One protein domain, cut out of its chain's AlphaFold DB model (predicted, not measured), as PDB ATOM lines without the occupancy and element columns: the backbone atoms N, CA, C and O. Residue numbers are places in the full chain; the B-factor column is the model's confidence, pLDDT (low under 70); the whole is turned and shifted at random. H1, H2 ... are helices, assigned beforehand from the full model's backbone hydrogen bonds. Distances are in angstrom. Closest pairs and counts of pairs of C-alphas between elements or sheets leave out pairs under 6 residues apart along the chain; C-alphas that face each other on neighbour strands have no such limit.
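This is residues 4 to 125 of the 367 residues of an uncharacterized protein of Hathewaya proteolytica DSM 3090 (UniProt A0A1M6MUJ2). Two lobes of crossed helices stand end to end, with the short helix H4 between them: H1, H2 and H3 make one lobe, H5, H6, H7 and H8 the other. In the first lobe H2 folds back along part of the long helix H1 and H3 crosses H1; in the second, H8 crosses both H5 and H7, and the small H6 sits at the corner after H5. The printed part has 122 residues with eight named helices, H1 to H8 in that order along the chain, and no named strand; the class is all helix. It is elongated, spanning 53 by 28 by 23 A, and only just loose, close to compact, with a radius of gyration of the C-alphas of 16.8 A.

Find C-alpha 4 at (-1.297, 25.899, -8.938); from there H1, the longest helix, residues 4 to 19, runs 23.0 A to C-alpha 19 at (-22.615, 30.589, -1.540). H2 is residues 24 to 30, H3 residues 35 to 44, 14.1 A, and H4 residues 49 to 56. Then come H5, residues 63 to 75, 18.4 A, and H6, residues 77 to 80. H7, residues 86 to 100, runs 21.5 A; H8, residues 106 to 118, runs 18.4 A and ends at C-alpha 118, (-33.521, 18.322, 8.484).

Start at H1, whose residues 14 to 18 touch H2, closest at the C-alphas of Cys 14 and Leu 27, 6.6 A; the two form a helical hairpin, opposite ways at a steep tilt of 43 degrees. H3 touches residues 11 to 15 of H1, about perpendicular at 89 degrees, with the C-alphas of Val 15 and Ile 42 closest at 6.7 A. H3 also touches H2, closest at the C-alphas of Ser 28 and Ile 35, 5.8 A. Look next at residues 18 to 19 of H1, which touch H4; the closest C-alphas are Leu 19 and Arg 56, 4.8 A. H4 and H5 only just touch, with 3 pairs of C-alphas within 8 A, the closest those of Ile 54 and Met 63, 6.8 A. H5 touches H8 at the C-alphas of Phe 70 and Ala 116, 5.1 A, and H7 touches H8, about perpendicular at 86 degrees, at Ile 89 and Ala 109, 5.6 A. H6 touches H5 only at the corner, closest at the C-alphas of Leu 73 and Phe 79, 5.7 A, and touches H7 at Phe 79 and Asn 88, 5.6 A. H1 is apart from H5, H6, H7 and H8. Every O i to N i+4 pair is within hydrogen-bond range in H2, H3, H4, H5, H7 and H8, and 10 of 12 in H1; H6 is too short for such a pair.

The two farthest C-alphas, Val 4 and Tyr 82, are 54.0 A apart. The printed part has no cut, and no link is long. The mean pLDDT of the printed part is 77.7; look for values under 70 at residues 4 to 8, 20 to 21, 46, 74 to 88 and 122 to 125.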
ATOM      1  N   VAL A   4      -0.672  26.678 -10.021       38.84
ATOM      2  CA  VAL A   4      -1.297  25.899  -8.938       38.84
ATOM      3  C   VAL A   4      -1.885  26.808  -7.845       38.84
ATOM      4  O   VAL A   4      -2.803  26.396  -7.142       38.84
ATOM      5  N   ASN A   5      -1.423  28.062  -7.731       38.31
ATOM      6  CA  ASN A   5      -1.930  29.010  -6.729       38.31
ATOM      7  C   ASN A   5      -3.197  29.763  -7.171       38.31
ATOM      8  O   ASN A   5      -4.051  30.019  -6.324       38.31
ATOM      9  N   ASP A   6      -3.369  30.046  -8.467       51.38
ATOM     10  CA  ASP A   6      -4.574  30.731  -8.966       51.38
ATOM     11  C   ASP A   6      -5.807  29.820  -8.925       51.38
ATOM     12  O   ASP A   6      -6.875  30.256  -8.511       51.38
ATOM     13  N   SER A   7      -5.662  28.515  -9.196       57.03
ATOM     14  CA  SER A   7      -6.816  27.602  -9.243       57.03
ATOM     15  C   SER A   7      -7.495  27.386  -7.882       57.03
ATOM     16  O   SER A   7      -8.700  27.150  -7.837       57.03
ATOM     17  N   LYS A   8      -6.754  27.448  -6.764       59.91
ATOM     18  CA  LYS A   8      -7.343  27.380  -5.410       59.91
ATOM     19  C   LYS A   8      -8.019  28.692  -5.025       59.91
ATOM     20  O   LYS A   8      -9.058  28.668  -4.371       59.91
ATOM     21  N   ASN A   9      -7.446  29.821  -5.436       71.81
ATOM     22  CA  ASN A   9      -8.021  31.136  -5.178       71.81
ATOM     23  C   ASN A   9      -9.316  31.330  -5.984       71.81
ATOM     24  O   ASN A   9     -10.325  31.769  -5.439       71.81
ATOM     25  N   ASP A  10      -9.321  30.895  -7.243       77.06
ATOM     26  CA  ASP A  10     -10.489  30.934  -8.124       77.06
ATOM     27  C   ASP A  10     -11.548  29.908  -7.723       77.06
ATOM     28  O   ASP A  10     -12.737  30.211  -7.770       77.06
ATOM     29  N   SER A  11     -11.142  28.733  -7.227       81.00
ATOM     30  CA  SER A  11     -12.065  27.771  -6.615       81.00
ATOM     31  C   SER A  11     -12.761  28.366  -5.388       81.00
ATOM     32  O   SER A  11     -13.990  28.364  -5.330       81.00
ATOM     33  N   ASN A  12     -12.009  28.964  -4.457       80.44
ATOM     34  CA  ASN A  12     -12.574  29.596  -3.263       80.44
ATOM     35  C   ASN A  12     -13.488  30.779  -3.609       80.44
ATOM     36  O   ASN A  12     -14.554  30.916  -3.015       80.44
ATOM     37  N   LYS A  13     -13.112  31.619  -4.580       85.06
ATOM     38  CA  LYS A  13     -13.954  32.733  -5.048       85.06
ATOM     39  C   LYS A  13     -15.222  32.242  -5.744       85.06
ATOM     40  O   LYS A  13     -16.302  32.712  -5.408       85.06
ATOM     41  N   CYS A  14     -15.113  31.259  -6.639       84.94
ATOM     42  CA  CYS A  14     -16.253  30.656  -7.332       84.94
ATOM     43  C   CYS A  14     -17.236  30.019  -6.343       84.94
ATOM     44  O   CYS A  14     -18.443  30.252  -6.416       84.94
ATOM     45  N   VAL A  15     -16.720  29.281  -5.358       82.19
ATOM     46  CA  VAL A  15     -17.520  28.713  -4.273       82.19
ATOM     47  C   VAL A  15     -18.147  29.811  -3.412       82.19
ATOM     48  O   VAL A  15     -19.337  29.732  -3.132       82.19
ATOM     49  N   ASN A  16     -17.409  30.851  -3.021       79.25
ATOM     50  CA  ASN A  16     -17.959  31.949  -2.220       79.25
ATOM     51  C   ASN A  16     -19.060  32.712  -2.965       79.25
ATOM     52  O   ASN A  16     -20.099  33.005  -2.385       79.25
ATOM     53  N   GLU A  17     -18.893  32.978  -4.259       80.75
ATOM     54  CA  GLU A  17     -19.945  33.583  -5.079       80.75
ATOM     55  C   GLU A  17     -21.161  32.663  -5.226       80.75
ATOM     56  O   GLU A  17     -22.298  33.128  -5.154       80.75
ATOM     57  N   TYR A  18     -20.945  31.351  -5.364       82.50
ATOM     58  CA  TYR A  18     -22.029  30.371  -5.336       82.50
ATOM     59  C   TYR A  18     -22.788  30.384  -4.000       82.50
ATOM     60  O   TYR A  18     -24.022  30.317  -3.974       82.50
ATOM     61  N   LEU A  19     -22.056  30.473  -2.886       75.25
ATOM     62  CA  LEU A  19     -22.615  30.589  -1.540       75.25
ATOM     63  C   LEU A  19     -23.352  31.919  -1.337       75.25
ATOM     64  O   LEU A  19     -24.323  31.925  -0.597       75.25
ATOM     65  N   ASN A  20     -22.987  32.972  -2.070       69.25
ATOM     66  CA  ASN A  20     -23.680  34.267  -2.122       69.25
ATOM     67  C   ASN A  20     -24.720  34.332  -3.261       69.25
ATOM     68  O   ASN A  20     -24.970  35.368  -3.872       69.25
ATOM     69  N   GLY A  21     -25.308  33.185  -3.614       67.38
ATOM     70  CA  GLY A  21     -26.503  33.128  -4.457       67.38
ATOM     71  C   GLY A  21     -26.275  33.091  -5.970       67.38
ATOM     72  O   GLY A  21     -27.261  32.922  -6.694       67.38
ATOM     73  N   ALA A  22     -25.034  33.162  -6.464       79.94
ATOM     74  CA  ALA A  22     -24.762  33.100  -7.899       79.94
ATOM     75  C   ALA A  22     -25.158  31.741  -8.515       79.94
ATOM     76  O   ALA A  22     -25.017  30.672  -7.910       79.94
ATOM     77  N   ASP A  23     -25.688  31.785  -9.739       80.75
ATOM     78  CA  ASP A  23     -26.124  30.596 -10.471       80.75
ATOM     79  C   ASP A  23     -24.932  29.806 -11.043       80.75
ATOM     80  O   ASP A  23     -23.943  30.386 -11.489       80.75
ATOM     81  N   LYS A  24     -25.017  28.467 -11.064       86.56
ATOM     82  CA  LYS A  24     -23.900  27.619 -11.521       86.56
ATOM     83  C   LYS A  24     -23.590  27.784 -13.006       86.56
ATOM     84  O   LYS A  24     -22.432  27.631 -13.371       86.56
ATOM     85  N   TYR A  25     -24.575  28.094 -13.849       87.12
ATOM     86  CA  TYR A  25     -24.341  28.364 -15.268       87.12
ATOM     87  C   TYR A  25     -23.620  29.700 -15.449       87.12
ATOM     88  O   TYR A  25     -22.667  29.783 -16.219       87.12
ATOM     89  N   TYR A  26     -24.013  30.718 -14.679       88.81
ATOM     90  CA  TYR A  26     -23.306  32.000 -14.650       88.81
ATOM     91  C   TYR A  26     -21.851  31.833 -14.187       88.81
ATOM     92  O   TYR A  26     -20.931  32.299 -14.854       88.81
ATOM     93  N   LEU A  27     -21.632  31.114 -13.084       88.12
ATOM     94  CA  LEU A  27     -20.292  30.848 -12.559       88.12
ATOM     95  C   LEU A  27     -19.457  29.985 -13.505       88.12
ATOM     96  O   LEU A  27     -18.263  30.223 -13.648       88.12
ATOM     97  N   SER A  28     -20.086  29.024 -14.184       89.38
ATOM     98  CA  SER A  28     -19.431  28.194 -15.193       89.38
ATOM     99  C   SER A  28     -18.861  29.045 -16.326       89.38
ATOM    100  O   SER A  28     -17.708  28.848 -16.699       89.38
ATOM    101  N   GLY A  29     -19.622  30.035 -16.804       86.62
ATOM    102  CA  GLY A  29     -19.145  30.990 -17.804       86.62
ATOM    103  C   GLY A  29     -18.116  31.984 -17.258       86.62
ATOM    104  O   GLY A  29     -17.119  32.252 -17.916       86.62
ATOM    105  N   LYS A  30     -18.321  32.514 -16.045       91.00
ATOM    106  CA  LYS A  30     -17.426  33.512 -15.431       91.00
ATOM    107  C   LYS A  30     -16.032  32.960 -15.125       91.00
ATOM    108  O   LYS A  30     -15.051  33.683 -15.262       91.00
ATOM    109  N   TYR A  31     -15.962  31.709 -14.682       87.75
ATOM    110  CA  TYR A  31     -14.724  31.056 -14.266       87.75
ATOM    111  C   TYR A  31     -14.166  30.091 -15.325       87.75
ATOM    112  O   TYR A  31     -13.152  29.455 -15.065       87.75
ATOM    113  N   ASP A  32     -14.810  29.970 -16.493       87.81
ATOM    114  CA  ASP A  32     -14.465  29.020 -17.568       87.81
ATOM    115  C   ASP A  32     -14.300  27.569 -17.072       87.81
ATOM    116  O   ASP A  32     -13.334  26.858 -17.352       87.81
ATOM    117  N   ILE A  33     -15.244  27.130 -16.236       89.31
ATOM    118  CA  ILE A  33     -15.172  25.854 -15.518       89.31
ATOM    119  C   ILE A  33     -16.491  25.103 -15.652       89.31
ATOM    120  O   ILE A  33     -17.570  25.684 -15.587       89.31
ATOM    121  N   SER A  34     -16.436  23.777 -15.802       88.44
ATOM    122  CA  SER A  34     -17.651  22.965 -15.918       88.44
ATOM    123  C   SER A  34     -18.487  22.984 -14.630       88.44
ATOM    124  O   SER A  34     -17.950  22.930 -13.522       88.44
ATOM    125  N   ILE A  35     -19.816  22.932 -14.765       88.62
ATOM    126  CA  ILE A  35     -20.742  22.780 -13.625       88.62
ATOM    127  C   ILE A  35     -20.370  21.567 -12.761       88.62
ATOM    128  O   ILE A  35     -20.437  21.635 -11.539       88.62
ATOM    129  N   ARG A  36     -19.893  20.483 -13.384       86.38
ATOM    130  CA  ARG A  36     -19.439  19.263 -12.698       86.38
ATOM    131  C   ARG A  36     -18.239  19.510 -11.781       86.38
ATOM    132  O   ARG A  36     -18.118  18.877 -10.736       86.38
ATOM    133  N   THR A  37     -17.347  20.412 -12.176       85.50
ATOM    134  CA  THR A  37     -16.193  20.826 -11.372       85.50
ATOM    135  C   THR A  37     -16.640  21.709 -10.209       85.50
ATOM    136  O   THR A  37     -16.189  21.494  -9.090       85.50
ATOM    137  N   ILE A  38     -17.584  22.628 -10.443       84.88
ATOM    138  CA  ILE A  38     -18.209  23.440  -9.384       84.88
ATOM    139  C   ILE A  38     -18.921  22.531  -8.367       84.88
ATOM    140  O   ILE A  38     -18.768  22.712  -7.162       84.88
ATOM    141  N   ASP A  39     -19.648  21.510  -8.832       82.62
ATOM    142  CA  ASP A  39     -20.279  20.498  -7.975       82.62
ATOM    143  C   ASP A  39     -19.258  19.755  -7.114       82.62
ATOM    144  O   ASP A  39     -19.485  19.576  -5.918       82.62
ATOM    145  N   ARG A  40     -18.126  19.353  -7.706       84.50
ATOM    146  CA  ARG A  40     -17.033  18.709  -6.974       84.50
ATOM    147  C   ARG A  40     -16.471  19.636  -5.899       84.50
ATOM    148  O   ARG A  40     -16.389  19.221  -4.755       84.50
ATOM    149  N   TRP A  41     -16.200  20.899  -6.219       86.31
ATOM    150  CA  TRP A  41     -15.700  21.868  -5.239       86.31
ATOM    151  C   TRP A  41     -16.671  22.117  -4.088       86.31
ATOM    152  O   TRP A  41     -16.247  22.229  -2.945       86.31
ATOM    153  N   ILE A  42     -17.977  22.154  -4.361       80.81
ATOM    154  CA  ILE A  42     -19.004  22.259  -3.316       80.81
ATOM    155  C   ILE A  42     -19.024  21.002  -2.431       80.81
ATOM    156  O   ILE A  42     -19.207  21.115  -1.220       80.81
ATOM    157  N   LEU A  43     -18.854  19.812  -3.020       79.38
ATOM    158  CA  LEU A  43     -18.765  18.548  -2.278       79.38
ATOM    159  C   LEU A  43     -17.498  18.484  -1.413       79.38
ATOM    160  O   LEU A  43     -17.579  18.053  -0.263       79.38
ATOM    161  N   ASP A  44     -16.369  18.969  -1.933       81.25
ATOM    162  CA  ASP A  44     -15.066  18.985  -1.255       81.25
ATOM    163  C   ASP A  44     -15.062  19.871   0.006       81.25
ATOM    164  O   ASP A  44     -14.231  19.678   0.891       81.25
ATOM    165  N   LEU A  45     -16.023  20.796   0.149       71.94
ATOM    166  CA  LEU A  45     -16.220  21.560   1.388       71.94
ATOM    167  C   LEU A  45     -16.624  20.675   2.577       71.94
ATOM    168  O   LEU A  45     -16.545  21.121   3.720       71.94
ATOM    169  N   GLY A  46     -17.145  19.466   2.332       65.94
ATOM    170  CA  GLY A  46     -17.675  18.596   3.387       65.94
ATOM    171  C   GLY A  46     -18.882  19.193   4.126       65.94
ATOM    172  O   GLY A  46     -19.226  18.765   5.227       65.94
ATOM    173  N   VAL A  47     -19.530  20.210   3.546       70.31
ATOM    174  CA  VAL A  47     -20.643  20.942   4.157       70.31
ATOM    175  C   VAL A  47     -21.973  20.285   3.786       70.31
ATOM    176  O   VAL A  47     -22.227  19.954   2.627       70.31
ATOM    177  N   SER A  48     -22.866  20.117   4.766       77.62
ATOM    178  CA  SER A  48     -24.188  19.533   4.519       77.62
ATOM    179  C   SER A  48     -25.013  20.379   3.539       77.62
ATOM    180  O   SER A  48     -24.940  21.610   3.527       77.62
ATOM    181  N   LYS A  49     -25.882  19.726   2.750       79.94
ATOM    182  CA  LYS A  49     -26.802  20.415   1.821       79.94
ATOM    183  C   LYS A  49     -27.630  21.505   2.511       79.94
ATOM    184  O   LYS A  49     -27.884  22.542   1.906       79.94
ATOM    185  N   VAL A  50     -28.019  21.292   3.770       81.31
ATOM    186  CA  VAL A  50     -28.768  22.276   4.567       81.31
ATOM    187  C   VAL A  50     -27.918  23.512   4.856       81.31
ATOM    188  O   VAL A  50     -28.363  24.633   4.621       81.31
ATOM    189  N   LYS A  51     -26.669  23.326   5.291       81.44
ATOM    190  CA  LYS A  51     -25.755  24.436   5.587       81.44
ATOM    191  C   LYS A  51     -25.401  25.234   4.324       81.44
ATOM    192  O   LYS A  51     -25.375  26.459   4.379       81.44
ATOM    193  N   LEU A  52     -25.278  24.577   3.166       81.50
ATOM    194  CA  LEU A  52     -25.166  25.256   1.866       81.50
ATOM    195  C   LEU A  52     -26.409  26.099   1.535       81.50
ATOM    196  O   LEU A  52     -26.283  27.224   1.058       81.50
ATOM    197  N   ARG A  53     -27.620  25.586   1.791       83.31
ATOM    198  CA  ARG A  53     -28.866  26.339   1.562       83.31
ATOM    199  C   ARG A  53     -29.015  27.544   2.492       83.31
ATOM    200  O   ARG A  53     -29.520  28.568   2.042       83.31
ATOM    201  N   ILE A  54     -28.565  27.436   3.745       85.06
ATOM    202  CA  ILE A  54     -28.542  28.552   4.704       85.06
ATOM    203  C   ILE A  54     -27.650  29.681   4.188       85.06
ATOM    204  O   ILE A  54     -28.102  30.823   4.113       85.06
ATOM    205  N   LEU A  55     -26.429  29.346   3.763       80.19
ATOM    206  CA  LEU A  55     -25.476  30.309   3.207       80.19
ATOM    207  C   LEU A  55     -26.046  31.001   1.960       80.19
ATOM    208  O   LEU A  55     -26.091  32.223   1.912       80.19
ATOM    209  N   ARG A  56     -26.647  30.240   1.035       82.06
ATOM    210  CA  ARG A  56     -27.266  30.782  -0.194       82.06
ATOM    211  C   ARG A  56     -28.419  31.757   0.017       82.06
ATOM    212  O   ARG A  56     -28.795  32.454  -0.920       82.06
ATOM    213  N   ARG A  57     -29.039  31.767   1.196       85.88
ATOM    214  CA  ARG A  57     -30.117  32.710   1.529       85.88
ATOM    215  C   ARG A  57     -29.628  33.914   2.326       85.88
ATOM    216  O   ARG A  57     -30.448  34.793   2.577       85.88
ATOM    217  N   HIS A  58     -28.351  33.955   2.711       83.31
ATOM    218  CA  HIS A  58     -27.804  34.936   3.645       83.31
ATOM    219  C   HIS A  58     -28.065  36.387   3.223       83.31
ATOM    220  O   HIS A  58     -28.495  37.185   4.051       83.31
ATOM    221  N   ASP A  59     -27.928  36.685   1.928       79.19
ATOM    222  CA  ASP A  59     -28.144  38.030   1.375       79.19
ATOM    223  C   ASP A  59     -29.580  38.536   1.552       79.19
ATOM    224  O   ASP A  59     -29.836  39.737   1.558       79.19
ATOM    225  N   LYS A  60     -30.540  37.613   1.679       84.25
ATOM    226  CA  LYS A  60     -31.959  37.936   1.842       84.25
ATOM    227  C   LYS A  60     -32.446  37.772   3.278       84.25
ATOM    228  O   LYS A  60     -33.335  38.500   3.707       84.25
ATOM    229  N   ILE A  61     -31.917  36.789   3.996       86.19
ATOM    230  CA  ILE A  61     -32.216  36.523   5.402       86.19
ATOM    231  C   ILE A  61     -30.888  36.195   6.072       86.19
ATOM    232  O   ILE A  61     -30.285  35.166   5.755       86.19
ATOM    233  N   SER A  62     -30.448  37.034   7.011       87.88
ATOM    234  CA  SER A  62     -29.184  36.807   7.715       87.88
ATOM    235  C   SER A  62     -29.162  35.427   8.385       87.88
ATOM    236  O   SER A  62     -30.208  34.840   8.673       87.88
ATOM    237  N   MET A  63     -27.967  34.872   8.615       87.06
ATOM    238  CA  MET A  63     -27.854  33.535   9.211       87.06
ATOM    239  C   MET A  63     -28.493  33.489  10.601       87.06
ATOM    240  O   MET A  63     -29.226  32.546  10.888       87.06
ATOM    241  N   ASP A  64     -28.295  34.528  11.413       88.00
ATOM    242  CA  ASP A  64     -28.878  34.622  12.755       88.00
ATOM    243  C   ASP A  64     -30.407  34.591  12.704       88.00
ATOM    244  O   ASP A  64     -31.031  33.776  13.383       88.00
ATOM    245  N   ILE A  65     -31.014  35.374  11.803       89.19
ATOM    246  CA  ILE A  65     -32.468  35.371  11.598       89.19
ATOM    247  C   ILE A  65     -32.941  34.004  11.090       89.19
ATOM    248  O   ILE A  65     -33.981  33.518  11.527       89.19
ATOM    249  N   GLN A  66     -32.197  33.339  10.197       90.94
ATOM    250  CA  GLN A  66     -32.553  31.984   9.758       90.94
ATOM    251  C   GLN A  66     -32.570  30.994  10.932       90.94
ATOM    252  O   GLN A  66     -33.516  30.215  11.048       90.94
ATOM    253  N   TYR A  67     -31.579  31.038  11.827       89.19
ATOM    254  CA  TYR A  67     -31.539  30.172  13.009       89.19
ATOM    255  C   TYR A  67     -32.631  30.500  14.029       89.19
ATOM    256  O   TYR A  67     -33.219  29.581  14.601       89.19
ATOM    257  N   GLU A  68     -32.944  31.777  14.241       87.81
ATOM    258  CA  GLU A  68     -34.089  32.182  15.062       87.81
ATOM    259  C   GLU A  68     -35.413  31.689  14.479       87.81
ATOM    260  O   GLU A  68     -36.248  31.161  15.211       87.81
ATOM    261  N   VAL A  69     -35.587  31.794  13.158       87.06
ATOM    262  CA  VAL A  69     -36.746  31.230  12.464       87.06
ATOM    263  C   VAL A  69     -36.806  29.724  12.701       87.06
ATOM    264  O   VAL A  69     -37.858  29.240  13.098       87.06
ATOM    265  N   PHE A  70     -35.712  28.973  12.544       87.44
ATOM    266  CA  PHE A  70     -35.719  27.525  12.798       87.44
ATOM    267  C   PHE A  70     -36.131  27.180  14.232       87.44
ATOM    268  O   PHE A  70     -36.966  26.297  14.423       87.44
ATOM    269  N   LYS A  71     -35.618  27.917  15.225       83.19
ATOM    270  CA  LYS A  71     -36.038  27.775  16.626       83.19
ATOM    271  C   LYS A  71     -37.528  28.061  16.799       83.19
ATOM    272  O   LYS A  71     -38.228  27.243  17.385       83.19
ATOM    273  N   ALA A  72     -38.023  29.168  16.243       78.06
ATOM    274  CA  ALA A  72     -39.431  29.552  16.326       78.06
ATOM    275  C   ALA A  72     -40.363  28.530  15.652       78.06
ATOM    276  O   ALA A  72     -41.447  28.262  16.165       78.06
ATOM    277  N   LEU A  73     -39.942  27.937  14.530       76.81
ATOM    278  CA  LEU A  73     -40.676  26.859  13.859       76.81
ATOM    279  C   LEU A  73     -40.759  25.590  14.716       76.81
ATOM    280  O   LEU A  73     -41.752  24.876  14.626       76.81
ATOM    281  N   GLY A  74     -39.734  25.319  15.529       68.81
ATOM    282  CA  GLY A  74     -39.688  24.172  16.434       68.81
ATOM    283  C   GLY A  74     -40.408  24.371  17.767       68.81
ATOM    284  O   GLY A  74     -40.874  23.407  18.363       68.81
ATOM    285  N   SER A  75     -40.506  25.614  18.245       68.44
ATOM    286  CA  SER A  75     -41.079  25.931  19.558       68.44
ATOM    287  C   SER A  75     -42.522  26.426  19.505       68.44
ATOM    288  O   SER A  75     -43.188  26.463  20.538       68.44
ATOM    289  N   ASN A  76     -43.012  26.850  18.335       68.38
ATOM    290  CA  ASN A  76     -44.363  27.373  18.184       68.38
ATOM    291  C   ASN A  76     -45.169  26.548  17.165       68.38
ATOM    292  O   ASN A  76     -45.033  26.744  15.949       68.38
ATOM    293  N   PRO A  77     -46.091  25.700  17.652       66.69
ATOM    294  CA  PRO A  77     -46.909  24.829  16.811       66.69
ATOM    295  C   PRO A  77     -47.755  25.564  15.775       66.69
ATOM    296  O   PRO A  77     -48.187  24.978  14.785       66.69
ATOM    297  N   ILE A  78     -47.979  26.871  15.949       66.88
ATOM    298  CA  ILE A  78     -48.754  27.670  15.002       66.88
ATOM    299  C   ILE A  78     -48.089  27.841  13.635       66.88
ATOM    300  O   ILE A  78     -48.779  28.130  12.655       66.88
ATOM    301  N   PHE A  79     -46.761  27.729  13.571       65.50
ATOM    302  CA  PHE A  79     -46.021  27.876  12.320       65.50
ATOM    303  C   PHE A  79     -45.862  26.558  11.583       65.50
ATOM    304  O   PHE A  79     -45.710  26.568  10.361       65.50
ATOM    305  N   TYR A  80     -45.901  25.449  12.320       61.00
ATOM    306  CA  TYR A  80     -45.668  24.135  11.754       61.00
ATOM    307  C   TYR A  80     -46.940  23.318  11.549       61.00
ATOM    308  O   TYR A  80     -46.993  22.626  10.545       61.00
ATOM    309  N   GLY A  81     -47.963  23.456  12.398       53.31
ATOM    310  CA  GLY A  81     -49.265  22.790  12.281       53.31
ATOM    311  C   GLY A  81     -49.219  21.259  12.158       53.31
ATOM    312  O   GLY A  81     -48.280  20.660  11.656       53.31
ATOM    313  N   TYR A  82     -50.278  20.572  12.574       52.44
ATOM    314  CA  TYR A  82     -50.274  19.101  12.663       52.44
ATOM    315  C   TYR A  82     -50.299  18.318  11.349       52.44
ATOM    316  O   TYR A  82     -50.574  17.127  11.368       52.44
ATOM    317  N   ASN A  83     -50.013  18.968  10.221       48.34
ATOM    318  CA  ASN A  83     -49.571  18.351   8.975       48.34
ATOM    319  C   ASN A  83     -49.053  19.434   8.015       48.34
ATOM    320  O   ASN A  83     -49.551  20.565   8.015       48.34
ATOM    321  N   ASP A  84     -48.083  19.066   7.169       48.94
ATOM    322  CA  ASP A  84     -47.530  19.911   6.104       48.94
ATOM    323  C   ASP A  84     -48.643  20.382   5.162       48.94
ATOM    324  O   ASP A  84     -49.097  19.659   4.274       48.94
ATOM    325  N   SER A  85     -49.095  21.618   5.347       53.50
ATOM    326  CA  SER A  85     -50.106  22.233   4.496       53.50
ATOM    327  C   SER A  85     -49.611  23.564   3.939       53.50
ATOM    328  O   SER A  85     -48.778  24.255   4.525       53.50
ATOM    329  N   GLU A  86     -50.175  23.968   2.798       55.28
ATOM    330  CA  GLU A  86     -49.930  25.273   2.159       55.28
ATOM    331  C   GLU A  86     -50.173  26.465   3.117       55.28
ATOM    332  O   GLU A  86     -49.676  27.575   2.914       55.28
ATOM    333  N   TRP A  87     -50.931  26.227   4.188       58.72
ATOM    334  CA  TRP A  87     -51.215  27.175   5.254       58.72
ATOM    335  C   TRP A  87     -49.987  27.491   6.121       58.72
ATOM    336  O   TRP A  87     -49.755  28.666   6.421       58.72
ATOM    337  N   ASN A  88     -49.156  26.492   6.439       67.00
ATOM    338  CA  ASN A  88     -47.934  26.676   7.229       67.00
ATOM    339  C   ASN A  88     -46.971  27.630   6.514       67.00
ATOM    340  O   ASN A  88     -46.504  28.609   7.091       67.00
ATOM    341  N   ILE A  89     -46.787  27.428   5.206       72.06
ATOM    342  CA  ILE A  89     -45.932  28.270   4.358       72.06
ATOM    343  C   ILE A  89     -46.355  29.744   4.460       72.06
ATOM    344  O   ILE A  89     -45.522  30.618   4.699       72.06
ATOM    345  N   ASN A  90     -47.651  30.041   4.340       73.69
ATOM    346  CA  ASN A  90     -48.154  31.415   4.430       73.69
ATOM    347  C   ASN A  90     -47.998  32.019   5.837       73.69
ATOM    348  O   ASN A  90     -47.807  33.230   5.971       73.69
ATOM    349  N   ARG A  91     -48.074  31.207   6.897       74.19
ATOM    350  CA  ARG A  91     -47.818  31.653   8.276       74.19
ATOM    351  C   ARG A  91     -46.353  32.022   8.475       74.19
ATOM    352  O   ARG A  91     -46.093  33.096   9.011       74.19
ATOM    353  N   VAL A  92     -45.430  31.202   7.977       79.44
ATOM    354  CA  VAL A  92     -43.985  31.475   8.017       79.44
ATOM    355  C   VAL A  92     -43.642  32.755   7.257       79.44
ATOM    356  O   VAL A  92     -42.938  33.606   7.795       79.44
ATOM    357  N   ILE A  93     -44.209  32.959   6.059       83.94
ATOM    358  CA  ILE A  93     -44.039  34.213   5.302       83.94
ATOM    359  C   ILE A  93     -44.483  35.420   6.139       83.94
ATOM    360  O   ILE A  93     -43.742  36.391   6.283       83.94
ATOM    361  N   ASN A  94     -45.694  35.360   6.702       80.56
ATOM    362  CA  ASN A  94     -46.251  36.462   7.485       80.56
ATOM    363  C   ASN A  94     -45.466  36.723   8.774       80.56
ATOM    364  O   ASN A  94     -45.329  37.879   9.164       80.56
ATOM    365  N   TYR A  95     -44.968  35.674   9.430       83.19
ATOM    366  CA  TYR A  95     -44.112  35.792  10.605       83.19
ATOM    367  C   TYR A  95     -42.821  36.525  10.259       83.19
ATOM    368  O   TYR A  95     -42.534  37.557  10.854       83.19
ATOM    369  N   ILE A  96     -42.102  36.061   9.232       86.44
ATOM    370  CA  ILE A  96     -40.828  36.663   8.830       86.44
ATOM    371  C   ILE A  96     -41.017  38.135   8.442       86.44
ATOM    372  O   ILE A  96     -40.252  38.996   8.879       86.44
ATOM    373  N   LYS A  97     -42.090  38.446   7.703       88.50
ATOM    374  CA  LYS A  97     -42.423  39.823   7.322       88.50
ATOM    375  C   LYS A  97     -42.767  40.706   8.522       88.50
ATOM    376  O   LYS A  97     -42.342  41.853   8.559       88.50
ATOM    377  N   ARG A  98     -43.549  40.215   9.489       83.38
ATOM    378  CA  ARG A  98     -43.983  41.016  10.649       83.38
ATOM    379  C   ARG A  98     -42.885  41.205  11.690       83.38
ATOM    380  O   ARG A  98     -42.802  42.285  12.257       83.38
ATOM    381  N   THR A  99     -42.092  40.169  11.947       87.56
ATOM    382  CA  THR A  99     -41.069  40.177  13.000       87.56
ATOM    383  C   THR A  99     -39.788  40.851  12.524       87.56
ATOM    384  O   THR A  99     -39.197  41.621  13.270       87.56
ATOM    385  N   TYR A 100     -39.380  40.596  11.276       90.44
ATOM    386  CA  TYR A 100     -38.084  41.043  10.755       90.44
ATOM    387  C   TYR A 100     -38.188  42.028   9.581       90.44
ATOM    388  O   TYR A 100     -37.168  42.506   9.100       90.44
ATOM    389  N   GLY A 101     -39.392  42.316   9.073       87.94
ATOM    390  CA  GLY A 101     -39.578  43.205   7.917       87.94
ATOM    391  C   GLY A 101     -39.162  42.600   6.570       87.94
ATOM    392  O   GLY A 101     -39.135  43.309   5.569       87.94
ATOM    393  N   ILE A 102     -38.845  41.299   6.516       89.62
ATOM    394  CA  ILE A 102     -38.274  40.654   5.325       89.62
ATOM    395  C   ILE A 102     -39.370  40.000   4.475       89.62
ATOM    396  O   ILE A 102     -40.155  39.177   4.951       89.62
ATOM    397  N   GLU A 103     -39.397  40.306   3.178       89.88
ATOM    398  CA  GLU A 103     -40.337  39.687   2.241       89.88
ATOM    399  C   GLU A 103     -39.799  38.382   1.649       89.88
ATOM    400  O   GLU A 103     -38.909  38.376   0.797       89.88
ATOM    401  N   VAL A 104     -40.389  37.252   2.034       87.12
ATOM    402  CA  VAL A 104     -40.030  35.923   1.522       87.12
ATOM    403  C   VAL A 104     -41.145  35.338   0.658       87.12
ATOM    404  O   VAL A 104     -42.329  35.562   0.900       87.12
ATOM    405  N   ASN A 105     -40.777  34.578  -0.374       85.94
ATOM    406  CA  ASN A 105     -41.753  33.900  -1.230       85.94
ATOM    407  C   ASN A 105     -42.091  32.497  -0.693       85.94
ATOM    408  O   ASN A 105     -41.390  31.950   0.162       85.94
ATOM    409  N   ARG A 106     -43.153  31.886  -1.235       79.25
ATOM    410  CA  ARG A 106     -43.610  30.539  -0.850       79.25
ATOM    411  C   ARG A 106     -42.519  29.475  -0.932       79.25
ATOM    412  O   ARG A 106     -42.383  28.683  -0.007       79.25
ATOM    413  N   ARG A 107     -41.724  29.476  -2.007       82.50
ATOM    414  CA  ARG A 107     -40.635  28.507  -2.194       82.50
ATOM    415  C   ARG A 107     -39.586  28.641  -1.092       82.50
ATOM    416  O   ARG A 107     -39.148  27.644  -0.545       82.50
ATOM    417  N   MET A 108     -39.209  29.867  -0.743       85.25
ATOM    418  CA  MET A 108     -38.227  30.141   0.302       85.25
ATOM    419  C   MET A 108     -38.732  29.722   1.684       85.25
ATOM    420  O   MET A 108     -37.998  29.064   2.411       85.25
ATOM    421  N   ALA A 109     -39.987  30.037   2.015       84.75
ATOM    422  CA  ALA A 109     -40.608  29.604   3.263       84.75
ATOM    423  C   ALA A 109     -40.714  28.071   3.368       84.75
ATOM    424  O   ALA A 109     -40.386  27.518   4.412       84.75
ATOM    425  N   ALA A 110     -41.075  27.378   2.282       82.19
ATOM    426  CA  ALA A 110     -41.092  25.913   2.249       82.19
ATOM    427  C   ALA A 110     -39.701  25.315   2.510       82.19
ATOM    428  O   ALA A 110     -39.552  24.438   3.354       82.19
ATOM    429  N   VAL A 111     -38.662  25.842   1.853       84.88
ATOM    430  CA  VAL A 111     -37.289  25.352   2.052       84.88
ATOM    431  C   VAL A 111     -36.780  25.656   3.471       84.88
ATOM    432  O   VAL A 111     -36.068  24.835   4.037       84.88
ATOM    433  N   LEU A 112     -37.156  26.787   4.086       87.69
ATOM    434  CA  LEU A 112     -36.833  27.065   5.497       87.69
ATOM    435  C   LEU A 112     -37.446  26.020   6.440       87.69
ATOM    436  O   LEU A 112     -36.779  25.581   7.374       87.69
ATOM    437  N   MET A 113     -38.685  25.594   6.183       81.00
ATOM    438  CA  MET A 113     -39.331  24.526   6.952       81.00
ATOM    439  C   MET A 113     -38.653  23.165   6.732       81.00
ATOM    440  O   MET A 113     -38.402  22.444   7.696       81.00
ATOM    441  N   GLU A 114     -38.304  22.823   5.486       80.81
ATOM    442  CA  GLU A 114     -37.544  21.602   5.173       80.81
ATOM    443  C   GLU A 114     -36.182  21.579   5.880       80.81
ATOM    444  O   GLU A 114     -35.773  20.545   6.412       80.81
ATOM    445  N   ASP A 115     -35.485  22.716   5.903       85.06
ATOM    446  CA  ASP A 115     -34.190  22.861   6.565       85.06
ATOM    447  C   ASP A 115     -34.316  22.738   8.085       85.06
ATOM    448  O   ASP A 115     -33.543  22.003   8.698       85.06
ATOM    449  N   ALA A 116     -35.319  23.378   8.690       81.88
ATOM    450  CA  ALA A 116     -35.604  23.243  10.117       81.88
ATOM    451  C   ALA A 116     -35.883  21.781  10.508       81.88
ATOM    452  O   ALA A 116     -35.369  21.301  11.519       81.88
ATOM    453  N   ARG A 117     -36.623  21.037   9.675       77.19
ATOM    454  CA  ARG A 117     -36.860  19.599   9.863       77.19
ATOM    455  C   ARG A 117     -35.583  18.776   9.730       77.19
ATOM    456  O   ARG A 117     -35.318  17.920  10.568       77.19
ATOM    457  N   ALA A 118     -34.778  19.036   8.703       81.56
ATOM    458  CA  ALA A 118     -33.521  18.322   8.484       81.56
ATOM    459  C   ALA A 118     -32.495  18.560   9.606       81.56
ATOM    460  O   ALA A 118     -31.661  17.699   9.867       81.56
ATOM    461  N   LEU A 119     -32.569  19.714  10.274       81.00
ATOM    462  CA  LEU A 119     -31.750  20.065  11.436       81.00
ATOM    463  C   LEU A 119     -32.330  19.576  12.771       81.00
ATOM    464  O   LEU A 119     -31.712  19.803  13.806       81.00
ATOM    465  N   GLY A 120     -33.498  18.930  12.765       72.44
ATOM    466  CA  GLY A 120     -34.137  18.419  13.978       72.44
ATOM    467  C   GLY A 120     -34.804  19.486  14.849       72.44
ATOM    468  O   GLY A 120     -35.169  19.180  15.977       72.44
ATOM    469  N   TYR A 121     -34.999  20.713  14.350       74.00
ATOM    470  CA  TYR A 121     -35.795  21.723  15.063       74.00
ATOM    471  C   TYR A 121     -37.286  21.382  15.054       74.00
ATOM    472  O   TYR A 121     -38.006  21.756  15.970       74.00
ATOM    473  N   ILE A 122     -37.753  20.675  14.025       66.50
ATOM    474  CA  ILE A 122     -39.150  20.275  13.870       66.50
ATOM    475  C   ILE A 122     -39.254  18.761  14.065       66.50
ATOM    476  O   ILE A 122     -38.744  17.991  13.245       66.50
ATOM    477  N   TYR A 123     -39.928  18.336  15.133       55.75
ATOM    478  CA  TYR A 123     -40.127  16.926  15.469       55.75
ATOM    479  C   TYR A 123     -41.330  16.321  14.719       55.75
ATOM    480  O   TYR A 123     -42.245  17.024  14.288       55.75
ATOM    481  N   LYS A 124     -41.292  15.001  14.479       54.31
ATOM    482  CA  LYS A 124     -42.308  14.273  13.696       54.31
ATOM    483  C   LYS A 124     -43.669  14.213  14.408       54.31
ATOM    484  O   LYS A 124     -43.750  14.302  15.626       54.31
ATOM    485  N   THR A 125     -44.689  13.996  13.576       46.84
ATOM    486  CA  THR A 125     -46.151  13.799  13.716       46.84
ATOM    487  C   THR A 125     -46.770  13.270  15.025       46.84
ATOM    488  O   THR A 125     -47.991  13.286  15.129       46.84
TER     489      THR A 125